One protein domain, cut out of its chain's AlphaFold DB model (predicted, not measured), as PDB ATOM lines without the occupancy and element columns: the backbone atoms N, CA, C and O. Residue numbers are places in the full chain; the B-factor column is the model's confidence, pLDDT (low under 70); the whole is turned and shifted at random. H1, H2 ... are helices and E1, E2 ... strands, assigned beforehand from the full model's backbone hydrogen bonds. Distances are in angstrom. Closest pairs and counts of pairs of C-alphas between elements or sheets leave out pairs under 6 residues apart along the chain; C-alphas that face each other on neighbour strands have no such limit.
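Overview. This is residues 14 to 94 of the 95 residues of an uncharacterized protein of Spirochaetales bacterium (UniProt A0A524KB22). A strongly twisted sheet of three strands, E3, E4 and E5, makes one end of an elongated domain, with helix H1 across one of its faces and the other face bare of named helices. Past the beginning of H1 comes the small hairpin E1 and E2, and helix H2 lies at the far end of the long axis, beyond that hairpin and away from the larger sheet. The printed part has 81 residues, with two named helices and five named strands in the order E1, E2, H1, E3, E4, E5, H2. Both sheets are antiparallel, the larger in the order E3, E4, E5, and the class is mixed, helices and strands. The whole is loose, with a radius of gyration of the C-alphas of 14.6 A and spans of 44 by 24 by 20 A.

Along the chain. E3 is residues 45 to 51, 18.2 A from first to last C-alpha, beginning at C-alpha 45 (459.571, 296.917, 258.008). E4 is residues 54 to 60, 18.5 A, and E5 is residues 68 to 75, 18.9 A; E5 bends by 63 degrees at residue 71. H1 is residues 28 to 37, 14.4 A. E1 is residues 16 to 18, 7.1 A, beginning at C-alpha 16 (470.668, 275.208, 260.757), and E2 is residues 25 to 27, 7.0 A. H2 is residues 84 to 93, 14.9 A, ending at C-alpha 93 (480.581, 268.650, 262.272).

Arrangement. E3, E4 and E5 form a meander, each strand the antiparallel neighbour of the one before. In the hairpin E3 and E4, N 48 and O 56 are 2.8 A apart, within hydrogen-bond range. In the hairpin E4 and E5, N 57 and O 72 are within that range at 2.8 A. H1 is on this sheet at a height over the sheet of 9.4 A, giving two layers, a helix on one face of a sheet. It lies over E3 and E4 and only just runs across the strands, at 62 degrees to E4 on the local plane. The closest C-alphas of H1 and E3 are those of Ser 36 and Ile 47, 6.9 A apart. In the hairpin E1 and E2, N 17 and O 26 are within hydrogen-bond range at 2.8 A. The closest C-alphas of E1 and H1 are those of Ala 16 and Phe 28, 5.6 A apart. E1 and H2 are near each other, with 5 pairs of C-alphas within 10 A. H1 and H2 are apart. In H1 and H2 every O i to N i+4 pair is within hydrogen-bond range.

Size, cuts and confidence. The two C-alphas farthest apart, those of Asp 62 and Gln 91, are 43.7 A apart. The printed part has no cut and no long link. The mean pLDDT of the printed part is 81.1, and it is under 70 at residues 21 to 23, 79 to 82 and 92 to 94.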
ATOM      1  N   SER A  14     475.484 276.220 262.594       76.88
ATOM      2  CA  SER A  14     475.215 277.658 262.756       76.88
ATOM      3  C   SER A  14     474.201 278.196 261.744       76.88
ATOM      4  O   SER A  14     473.489 279.151 262.040       76.88
ATOM      5  N   SER A  15     474.106 277.561 260.572       80.31
ATOM      6  CA  SER A  15     473.137 277.887 259.519       80.31
ATOM      7  C   SER A  15     471.861 277.041 259.596       80.31
ATOM      8  O   SER A  15     470.987 277.171 258.738       80.31
ATOM      9  N   ALA A  16     471.751 276.166 260.600       84.94
ATOM     10  CA  ALA A  16     470.668 275.208 260.757       84.94
ATOM     11  C   ALA A  16     469.739 275.599 261.910       84.94
ATOM     12  O   ALA A  16     470.172 275.911 263.019       84.94
ATOM     13  N   MET A  17     468.437 275.494 261.680       85.19
ATOM     14  CA  MET A  17     467.408 275.691 262.695       85.19
ATOM     15  C   MET A  17     466.321 274.628 262.543       85.19
ATOM     16  O   MET A  17     466.266 273.918 261.541       85.19
ATOM     17  N   SER A  18     465.473 274.468 263.550       84.19
ATOM     18  CA  SER A  18     464.336 273.550 263.467       84.19
ATOM     19  C   SER A  18     463.267 274.137 262.570       84.19
ATOM     20  O   SER A  18     463.096 275.351 262.537       84.19
ATOM     21  N   GLY A  19     462.531 273.297 261.857       81.12
ATOM     22  CA  GLY A  19     461.297 273.701 261.203       81.12
ATOM     23  C   GLY A  19     460.256 274.162 262.226       81.12
ATOM     24  O   GLY A  19     460.341 273.835 263.409       81.12
ATOM     25  N   ARG A  20     459.251 274.899 261.750       73.19
ATOM     26  CA  ARG A  20     458.179 275.497 262.566       73.19
ATOM     27  C   ARG A  20     457.403 274.497 263.446       73.19
ATOM     28  O   ARG A  20     456.896 274.868 264.495       73.19
ATOM     29  N   GLU A  21     457.342 273.233 263.028       69.12
ATOM     30  CA  GLU A  21     456.694 272.120 263.748       69.12
ATOM     31  C   GLU A  21     457.717 271.152 264.386       69.12
ATOM     32  O   GLU A  21     457.428 269.979 264.597       69.12
ATOM     33  N   GLY A  22     458.948 271.610 264.639       64.81
ATOM     34  CA  GLY A  22     459.871 270.942 265.563       64.81
ATOM     35  C   GLY A  22     460.544 269.652 265.087       64.81
ATOM     36  O   GLY A  22     461.419 269.138 265.771       64.81
ATOM     37  N   SER A  23     460.213 269.111 263.917       69.06
ATOM     38  CA  SER A  23     460.667 267.757 263.556       69.06
ATOM     39  C   SER A  23     461.870 267.705 262.617       69.06
ATOM     40  O   SER A  23     462.650 266.753 262.674       69.06
ATOM     41  N   ALA A  24     462.058 268.717 261.769       82.38
ATOM     42  CA  ALA A  24     462.992 268.616 260.655       82.38
ATOM     43  C   ALA A  24     463.923 269.834 260.544       82.38
ATOM     44  O   ALA A  24     463.501 270.956 260.823       82.38
ATOM     45  N   PRO A  25     465.197 269.640 260.171       87.00
ATOM     46  CA  PRO A  25     466.156 270.725 260.056       87.00
ATOM     47  C   PRO A  25     465.886 271.569 258.809       87.00
ATOM     48  O   PRO A  25     465.580 271.064 257.728       87.00
ATOM     49  N   VAL A  26     466.055 272.873 258.944       89.81
ATOM     50  CA  VAL A  26     465.928 273.841 257.856       89.81
ATOM     51  C   VAL A  26     467.084 274.828 257.912       89.81
ATOM     52  O   VAL A  26     467.673 275.049 258.972       89.81
ATOM     53  N   HIS A  27     467.425 275.442 256.781       91.12
ATOM     54  CA  HIS A  27     468.352 276.571 256.798       91.12
ATOM     55  C   HIS A  27     467.719 277.756 257.522       91.12
ATOM     56  O   HIS A  27     466.523 278.014 257.368       91.12
ATOM     57  N   PHE A  28     468.537 278.512 258.247       87.69
ATOM     58  CA  PHE A  28     468.138 279.777 258.857       87.69
ATOM     59  C   PHE A  28     467.517 280.728 257.822       87.69
ATOM     60  O   PHE A  28     466.435 281.261 258.052       87.69
ATOM     61  N   ASP A  29     468.138 280.853 256.645       88.69
ATOM     62  CA  ASP A  29     467.634 281.706 255.561       88.69
ATOM     63  C   ASP A  29     466.298 281.209 254.992       88.69
ATOM     64  O   ASP A  29     465.411 282.004 254.678       88.69
ATOM     65  N   CYS A  30     466.121 279.887 254.888       90.25
ATOM     66  CA  CYS A  30     464.858 279.299 254.444       90.25
ATOM     67  C   CYS A  30     463.744 279.548 255.463       90.25
ATOM     68  O   CYS A  30     462.630 279.893 255.077       90.25
ATOM     69  N   ALA A  31     464.045 279.409 256.754       89.06
ATOM     70  CA  ALA A  31     463.104 279.713 257.820       89.06
ATOM     71  C   ALA A  31     462.733 281.202 257.848       89.06
ATOM     72  O   ALA A  31     461.557 281.529 257.950       89.06
ATOM     73  N   LEU A  32     463.713 282.099 257.690       88.00
ATOM     74  CA  LEU A  32     463.483 283.540 257.586       88.00
ATOM     75  C   LEU A  32     462.577 283.878 256.394       88.00
ATOM     76  O   LEU A  32     461.618 284.634 256.541       88.00
ATOM     77  N   THR A  33     462.856 283.289 255.229       88.69
ATOM     78  CA  THR A  33     462.050 283.487 254.015       88.69
ATOM     79  C   THR A  33     460.623 282.992 254.229       88.69
ATOM     80  O   THR A  33     459.681 283.749 254.019       88.69
ATOM     81  N   GLN A  34     460.441 281.775 254.745       88.19
ATOM     82  CA  GLN A  34     459.115 281.219 255.018       88.19
ATOM     83  C   GLN A  34     458.360 282.008 256.103       88.19
ATOM     84  O   GLN A  34     457.148 282.191 256.003       88.19
ATOM     85  N   ALA A  35     459.057 282.527 257.118       85.69
ATOM     86  CA  ALA A  35     458.468 283.439 258.098       85.69
ATOM     87  C   ALA A  35     458.003 284.758 257.455       85.69
ATOM     88  O   ALA A  35     457.068 285.372 257.957       85.69
ATOM     89  N   SER A  36     458.626 285.179 256.348       84.69
ATOM     90  CA  SER A  36     458.246 286.382 255.598       84.69
ATOM     91  C   SER A  36     457.132 286.172 254.576       84.69
ATOM     92  O   SER A  36     456.383 287.107 254.321       84.69
ATOM     93  N   GLU A  37     456.962 284.964 254.031       83.88
ATOM     94  CA  GLU A  37     455.963 284.687 252.983       83.88
ATOM     95  C   GLU A  37     454.517 284.975 253.422       83.88
ATOM     96  O   GLU A  37     453.685 285.357 252.601       83.88
ATOM     97  N   GLY A  38     454.209 284.819 254.713       73.44
ATOM     98  CA  GLY A  38     452.888 285.125 255.276       73.44
ATOM     99  C   GLY A  38     452.707 286.579 255.722       73.44
ATOM    100  O   GLY A  38     451.597 286.976 256.077       73.44
ATOM    101  N   GLU A  39     453.774 287.375 255.720       77.81
ATOM    102  CA  GLU A  39     453.788 288.713 256.296       77.81
ATOM    103  C   GLU A  39     453.859 289.764 255.187       77.81
ATOM    104  O   GLU A  39     454.820 289.847 254.426       77.81
ATOM    105  N   ARG A  40     452.853 290.640 255.117       80.44
ATOM    106  CA  ARG A  40     453.004 291.893 254.368       80.44
ATOM    107  C   ARG A  40     453.921 292.812 255.163       80.44
ATOM    108  O   ARG A  40     453.555 293.233 256.263       80.44
ATOM    109  N   LEU A  41     455.105 293.052 254.608       83.56
ATOM    110  CA  LEU A  41     456.081 294.002 255.121       83.56
ATOM    111  C   LEU A  41     455.886 295.344 254.423       83.56
ATOM    112  O   LEU A  41     455.891 295.420 253.193       83.56
ATOM    113  N   GLU A  42     455.727 296.394 255.213       85.62
ATOM    114  CA  GLU A  42     455.799 297.773 254.733       85.62
ATOM    115  C   GLU A  42     457.253 298.158 254.371       85.62
ATOM    116  O   GLU A  42     458.196 297.513 254.829       85.62
ATOM    117  N   PRO A  43     457.492 299.236 253.597       82.69
ATOM    118  CA  PRO A  43     458.841 299.619 253.149       82.69
ATOM    119  C   PRO A  43     459.867 299.859 254.271       82.69
ATOM    120  O   PRO A  43     461.067 299.718 254.048       82.69
ATOM    121  N   ASN A  44     459.401 300.225 255.470       85.31
ATOM    122  CA  ASN A  44     460.241 300.452 256.652       85.31
ATOM    123  C   ASN A  44     460.272 299.243 257.602       85.31
ATOM    124  O   ASN A  44     460.871 299.318 258.679       85.31
ATOM    125  N   GLU A  45     459.611 298.146 257.233       88.88
ATOM    126  CA  GLU A  45     459.571 296.917 258.008       88.88
ATOM    127  C   GLU A  45     460.602 295.904 257.508       88.88
ATOM    128  O   GLU A  45     460.896 295.779 256.318       88.88
ATOM    129  N   LYS A  46     461.153 295.137 258.445       88.75
ATOM    130  CA  LYS A  46     462.093 294.055 258.174       88.75
ATOM    131  C   LYS A  46     461.839 292.905 259.130       88.75
ATOM    132  O   LYS A  46     461.532 293.129 260.296       88.75
ATOM    133  N   ILE A  47     462.026 291.673 258.670       90.38
ATOM    134  CA  ILE A  47     462.046 290.515 259.567       90.38
ATOM    135  C   ILE A  47     463.468 290.294 260.061       90.38
ATOM    136  O   ILE A  47     464.414 290.248 259.276       90.38
ATOM    137  N   THR A  48     463.613 290.171 261.372       89.19
ATOM    138  CA  THR A  48     464.880 289.877 262.032       89.19
ATOM    139  C   THR A  48     464.719 288.728 263.011       89.19
ATOM    140  O   THR A  48     463.635 288.485 263.543       89.19
ATOM    141  N   TYR A  49     465.806 288.015 263.268       89.00
ATOM    142  CA  TYR A  49     465.848 287.006 264.312       89.00
ATOM    143  C   TYR A  49     466.171 287.669 265.650       89.00
ATOM    144  O   TYR A  49     467.178 288.362 265.778       89.00
ATOM    145  N   ILE A  50     465.317 287.454 266.650       88.69
ATOM    146  CA  ILE A  50     465.456 288.054 267.989       88.69
ATOM    147  C   ILE A  50     465.961 287.051 269.035       88.69
ATOM    148  O   ILE A  50     465.952 287.339 270.233       88.69
ATOM    149  N   GLY A  51     466.409 285.872 268.598       83.38
ATOM    150  CA  GLY A  51     466.882 284.807 269.479       83.38
ATOM    151  C   GLY A  51     465.770 283.885 269.983       83.38
ATOM    152  O   GLY A  51     464.581 284.113 269.755       83.38
ATOM    153  N   ARG A  52     466.184 282.817 270.680       79.12
ATOM    154  CA  ARG A  52     465.304 281.786 271.270       79.12
ATOM    155  C   ARG A  52     464.305 281.178 270.276       79.12
ATOM    156  O   ARG A  52     463.154 280.937 270.628       79.12
ATOM    157  N   GLY A  53     464.724 280.991 269.026       81.38
ATOM    158  CA  GLY A  53     463.862 280.426 267.994       81.38
ATOM    159  C   GLY A  53     462.677 281.325 267.634       81.38
ATOM    160  O   GLY A  53     461.615 280.824 267.284       81.38
ATOM    161  N   ALA A  54     462.805 282.647 267.757       88.00
ATOM    162  CA  ALA A  54     461.760 283.583 267.359       88.00
ATOM    163  C   ALA A  54     462.280 284.619 266.358       88.00
ATOM    164  O   ALA A  54     463.353 285.205 266.529       88.00
ATOM    165  N   PHE A  55     461.466 284.886 265.343       91.12
ATOM    166  CA  PHE A  55     461.624 286.033 264.460       91.12
ATOM    167  C   PHE A  55     460.724 287.176 264.921       91.12
ATOM    168  O   PHE A  55     459.782 286.996 265.697       91.12
ATOM    169  N   ALA A  56     461.009 288.376 264.443       91.44
ATOM    170  CA  ALA A  56     460.191 289.545 264.674       91.44
ATOM    171  C   ALA A  56     460.166 290.430 263.436       91.44
ATOM    172  O   ALA A  56     461.197 290.648 262.802       91.44
ATOM    173  N   VAL A  57     458.993 290.981 263.144       91.50
ATOM    174  CA  VAL A  57     458.860 292.114 262.235       91.50
ATOM    175  C   VAL A  57     459.216 293.362 263.029       91.50
ATOM    176  O   VAL A  57     458.549 293.691 264.016       91.50
ATOM    177  N   VAL A  58     460.278 294.035 262.611       91.94
ATOM    178  CA  VAL A  58     460.732 295.300 263.172       91.94
ATOM    179  C   VAL A  58     460.483 296.425 262.183       91.94
ATOM    180  O   VAL A  58     460.699 296.257 260.991       91.94
ATOM    181  N   GLU A  59     460.033 297.569 262.680       91.00
ATOM    182  CA  GLU A  59     459.872 298.794 261.899       91.00
ATOM    183  C   GLU A  59     460.976 299.772 262.299       91.00
ATOM    184  O   GLU A  59     461.084 300.142 263.475       91.00
ATOM    185  N   PHE A  60     461.809 300.172 261.340       87.88
ATOM    186  CA  PHE A  60     462.861 301.159 261.566       87.88
ATOM    187  C   PHE A  60     462.268 302.564 261.515       87.88
ATOM    188  O   PHE A  60     461.636 302.955 260.535       87.88
ATOM    189  N   ARG A  61     462.475 303.335 262.585       83.50
ATOM    190  CA  ARG A  61     461.983 304.718 262.687       83.50
ATOM    191  C   ARG A  61     462.943 305.733 262.074       83.50
ATOM    192  O   ARG A  61     462.560 306.878 261.855       83.50
ATOM    193  N   ASP A  62     464.183 305.327 261.823       79.44
ATOM    194  CA  ASP A  62     465.254 306.173 261.316       79.44
ATOM    195  C   ASP A  62     465.972 305.533 260.117       79.44
ATOM    196  O   ASP A  62     466.057 304.315 259.970       79.44
ATOM    197  N   ARG A  63     466.533 306.376 259.237       74.00
ATOM    198  CA  ARG A  63     467.379 305.910 258.121       74.00
ATOM    199  C   ARG A  63     468.686 305.274 258.603       74.00
ATOM    200  O   ARG A  63     469.305 304.535 257.848       74.00
ATOM    201  N   SER A  64     469.105 305.569 259.833       76.50
ATOM    202  CA  SER A  64     470.291 304.994 260.471       76.50
ATOM    203  C   SER A  64     470.096 303.543 260.916       76.50
ATOM    204  O   SER A  64     471.076 302.912 261.298       76.50
ATOM    205  N   MET A  65     468.871 303.001 260.850       74.06
ATOM    206  CA  MET A  65     468.525 301.646 261.301       74.06
ATOM    207  C   MET A  65     468.974 301.333 262.737       74.06
ATOM    208  O   MET A  65     469.171 300.178 263.115       74.06
ATOM    209  N   THR A  66     469.133 302.372 263.549       78.75
ATOM    210  CA  THR A  66     469.569 302.287 264.945       78.75
ATOM    211  C   THR A  66     468.384 302.183 265.889       78.75
ATOM    212  O   THR A  66     468.494 301.572 266.951       78.75
ATOM    213  N   SER A  67     467.241 302.744 265.490       84.38
ATOM    214  CA  SER A  67     466.026 302.768 266.293       84.38
ATOM    215  C   SER A  67     464.939 301.970 265.594       84.38
ATOM    216  O   SER A  67     464.417 302.375 264.553       84.38
ATOM    217  N   PHE A  68     464.555 300.846 266.190       88.88
ATOM    218  CA  PHE A  68     463.475 300.015 265.681       88.88
ATOM    219  C   PHE A  68     462.455 299.689 266.766       88.88
ATOM    220  O   PHE A  68     462.762 299.669 267.959       88.88
ATOM    221  N   ILE A  69     461.229 299.418 266.336       90.56
ATOM    222  CA  ILE A  69     460.175 298.877 267.192       90.56
ATOM    223  C   ILE A  69     459.800 297.482 266.715       90.56
ATOM    224  O   ILE A  69     459.695 297.240 265.517       90.56
ATOM    225  N   VAL A  70     459.577 296.561 267.648       90.81
ATOM    226  CA  VAL A  70     459.032 295.239 267.325       90.81
ATOM    227  C   VAL A  70     457.525 295.380 267.137       90.81
ATOM    228  O   VAL A  70     456.806 295.681 268.087       90.81
ATOM    229  N   LYS A  71     457.049 295.178 265.908       90.19
ATOM    230  CA  LYS A  71     455.625 295.258 265.554       90.19
ATOM    231  C   LYS A  71     454.915 293.938 265.792       90.19
ATOM    232  O   LYS A  71     453.801 293.911 266.305       90.19
ATOM    233  N   ARG A  72     455.563 292.844 265.393       89.50
ATOM    234  CA  ARG A  72     455.023 291.484 265.448       89.50
ATOM    235  C   ARG A  72     456.134 290.526 265.841       89.50
ATOM    236  O   ARG A  72     457.262 290.667 265.375       89.50
ATOM    237  N   ARG A  73     455.811 289.540 266.672       89.62
ATOM    238  CA  ARG A  73     456.708 288.434 267.006       89.62
ATOM    239  C   ARG A  73     456.182 287.162 266.359       89.62
ATOM    240  O   ARG A  73     455.013 286.829 266.519       89.62
ATOM    241  N   ILE A  74     457.059 286.462 265.659       88.19
ATOM    242  CA  ILE A  74     456.779 285.217 264.958       88.19
ATOM    243  C   ILE A  74     457.519 284.122 265.722       88.19
ATOM    244  O   ILE A  74     458.738 283.970 265.609       88.19
ATOM    245  N   GLN A  75     456.788 283.393 266.564       86.19
ATOM    246  CA  GLN A  75     457.342 282.229 267.246       86.19
ATOM    247  C   GLN A  75     457.618 281.147 266.197       86.19
ATOM    248  O   GLN A  75     456.697 280.731 265.492       86.19
ATOM    249  N   TRP A  76     458.877 280.723 266.082       85.00
ATOM    250  CA  TRP A  76     459.297 279.746 265.082       85.00
ATOM    251  C   TRP A  76     459.597 278.387 265.707       85.00
ATOM    252  O   TRP A  76     458.939 277.410 265.377       85.00
ATOM    253  N   GLU A  77     460.533 278.327 266.651       79.88
ATOM    254  CA  GLU A  77     460.783 277.138 267.465       79.88
ATOM    255  C   GLU A  77     459.997 277.247 268.774       79.88
ATOM    256  O   GLU A  77     459.858 278.335 269.339       79.88
ATOM    257  N   ARG A  78     459.504 276.127 269.302       70.19
ATOM    258  CA  ARG A  78     458.967 276.081 270.667       70.19
ATOM    259  C   ARG A  78     460.119 275.846 271.645       70.19
ATOM    260  O   ARG A  78     460.938 274.950 271.443       70.19
ATOM    261  N   GLU A  79     460.198 276.645 272.710       60.69
ATOM    262  CA  GLU A  79     461.141 276.368 273.802       60.69
ATOM    263  C   GLU A  79     460.805 275.005 274.428       60.69
ATOM    264  O   GLU A  79     459.663 274.752 274.807       60.69
ATOM    265  N   GLY A  80     461.806 274.126 274.530       58.31
ATOM    266  CA  GLY A  80     461.688 272.822 275.191       58.31
ATOM    267  C   GLY A  80     461.591 271.609 274.263       58.31
ATOM    268  O   GLY A  80     461.645 270.482 274.757       58.31
ATOM    269  N   GLU A  81     461.508 271.795 272.944       63.62
ATOM    270  CA  GLU A  81     461.504 270.662 272.016       63.62
ATOM    271  C   GLU A  81     462.905 270.050 271.881       63.62
ATOM    272  O   GLU A  81     463.891 270.719 271.553       63.62
ATOM    273  N   LYS A  82     463.011 268.751 272.182       60.59
ATOM    274  CA  LYS A  82     464.250 267.993 272.005       60.59
ATOM    275  C   LYS A  82     464.407 267.668 270.530       60.59
ATOM    276  O   LYS A  82     463.654 266.885 269.972       60.59
ATOM    277  N   LEU A  83     465.419 268.265 269.924       70.50
ATOM    278  CA  LEU A  83     465.689 268.123 268.502       70.50
ATOM    279  C   LEU A  83     466.804 267.107 268.329       70.50
ATOM    280  O   LEU A  83     467.986 267.454 268.381       70.50
ATOM    281  N   ASP A  84     466.438 265.841 268.154       71.44
ATOM    282  CA  ASP A  84     467.413 264.750 268.039       71.44
ATOM    283  C   ASP A  84     468.391 264.968 266.875       71.44
ATOM    284  O   ASP A  84     469.578 264.652 266.977       71.44
ATOM    285  N   TRP A  85     467.938 265.631 265.807       77.00
ATOM    286  CA  TRP A  85     468.779 265.980 264.665       77.00
ATOM    287  C   TRP A  85     469.933 266.925 265.023       77.00
ATOM    288  O   TRP A  85     470.986 266.836 264.390       77.00
ATOM    289  N   ARG A  86     469.781 267.800 266.035       74.94
ATOM    290  CA  ARG A  86     470.850 268.726 266.454       74.94
ATOM    291  C   ARG A  86     472.050 267.961 266.995       74.94
ATOM    292  O   ARG A  86     473.176 268.297 266.644       74.94
ATOM    293  N   LYS A  87     471.818 266.902 267.779       74.69
ATOM    294  CA  LYS A  87     472.889 266.035 268.300       74.69
ATOM    295  C   LYS A  87     473.605 265.302 267.170       74.69
ATOM    296  O   LYS A  87     474.830 265.292 267.117       74.69
ATOM    297  N   THR A  88     472.841 264.750 266.230       74.81
ATOM    298  CA  THR A  88     473.385 264.064 265.049       74.81
ATOM    299  C   THR A  88     474.221 265.004 264.181       74.81
ATOM    300  O   THR A  88     475.238 264.593 263.620       74.81
ATOM    301  N   LEU A  89     473.812 266.270 264.058       73.81
ATOM    302  CA  LEU A  89     474.563 267.252 263.289       73.81
ATOM    303  C   LEU A  89     475.819 267.730 264.030       73.81
ATOM    304  O   LEU A  89     476.869 267.806 263.406       73.81
ATOM    305  N   GLN A  90     475.751 267.957 265.346       72.62
ATOM    306  CA  GLN A  90     476.931 268.241 266.180       72.62
ATOM    307  C   GLN A  90     478.005 267.155 266.023       72.62
ATOM    308  O   GLN A  90     479.151 267.465 265.709       72.62
ATOM    309  N   GLN A  91     477.608 265.881 266.100       71.00
ATOM    310  CA  GLN A  91     478.521 264.749 265.913       71.00
ATOM    311  C   GLN A  91     479.159 264.698 264.517       71.00
ATOM    312  O   GLN A  91     480.298 264.263 264.384       71.00
ATOM    313  N   ARG A  92     478.445 265.132 263.466       68.75
ATOM    314  CA  ARG A  92     478.982 265.163 262.093       68.75
ATOM    315  C   ARG A  92     479.965 266.299 261.847       68.75
ATOM    316  O   ARG A  92     480.865 266.125 261.034       68.75
ATOM    317  N   VAL A  93     479.756 267.448 262.484       65.50
ATOM    318  CA  VAL A  93     480.581 268.650 262.272       65.50
ATOM    319  C   VAL A  93     481.816 268.648 263.193       65.50
ATOM    320  O   VAL A  93     482.699 269.481 263.032       65.50
ATOM    321  N   GLY A  94     481.942 267.663 264.093       55.88
ATOM    322  CA  GLY A  94     483.156 267.443 264.887       55.88
ATOM    323  C   GLY A  94     483.360 268.466 266.007       55.88
ATOM    324  O   GLY A  94     484.497 268.854 266.266       55.88
TER     325      GLY A  94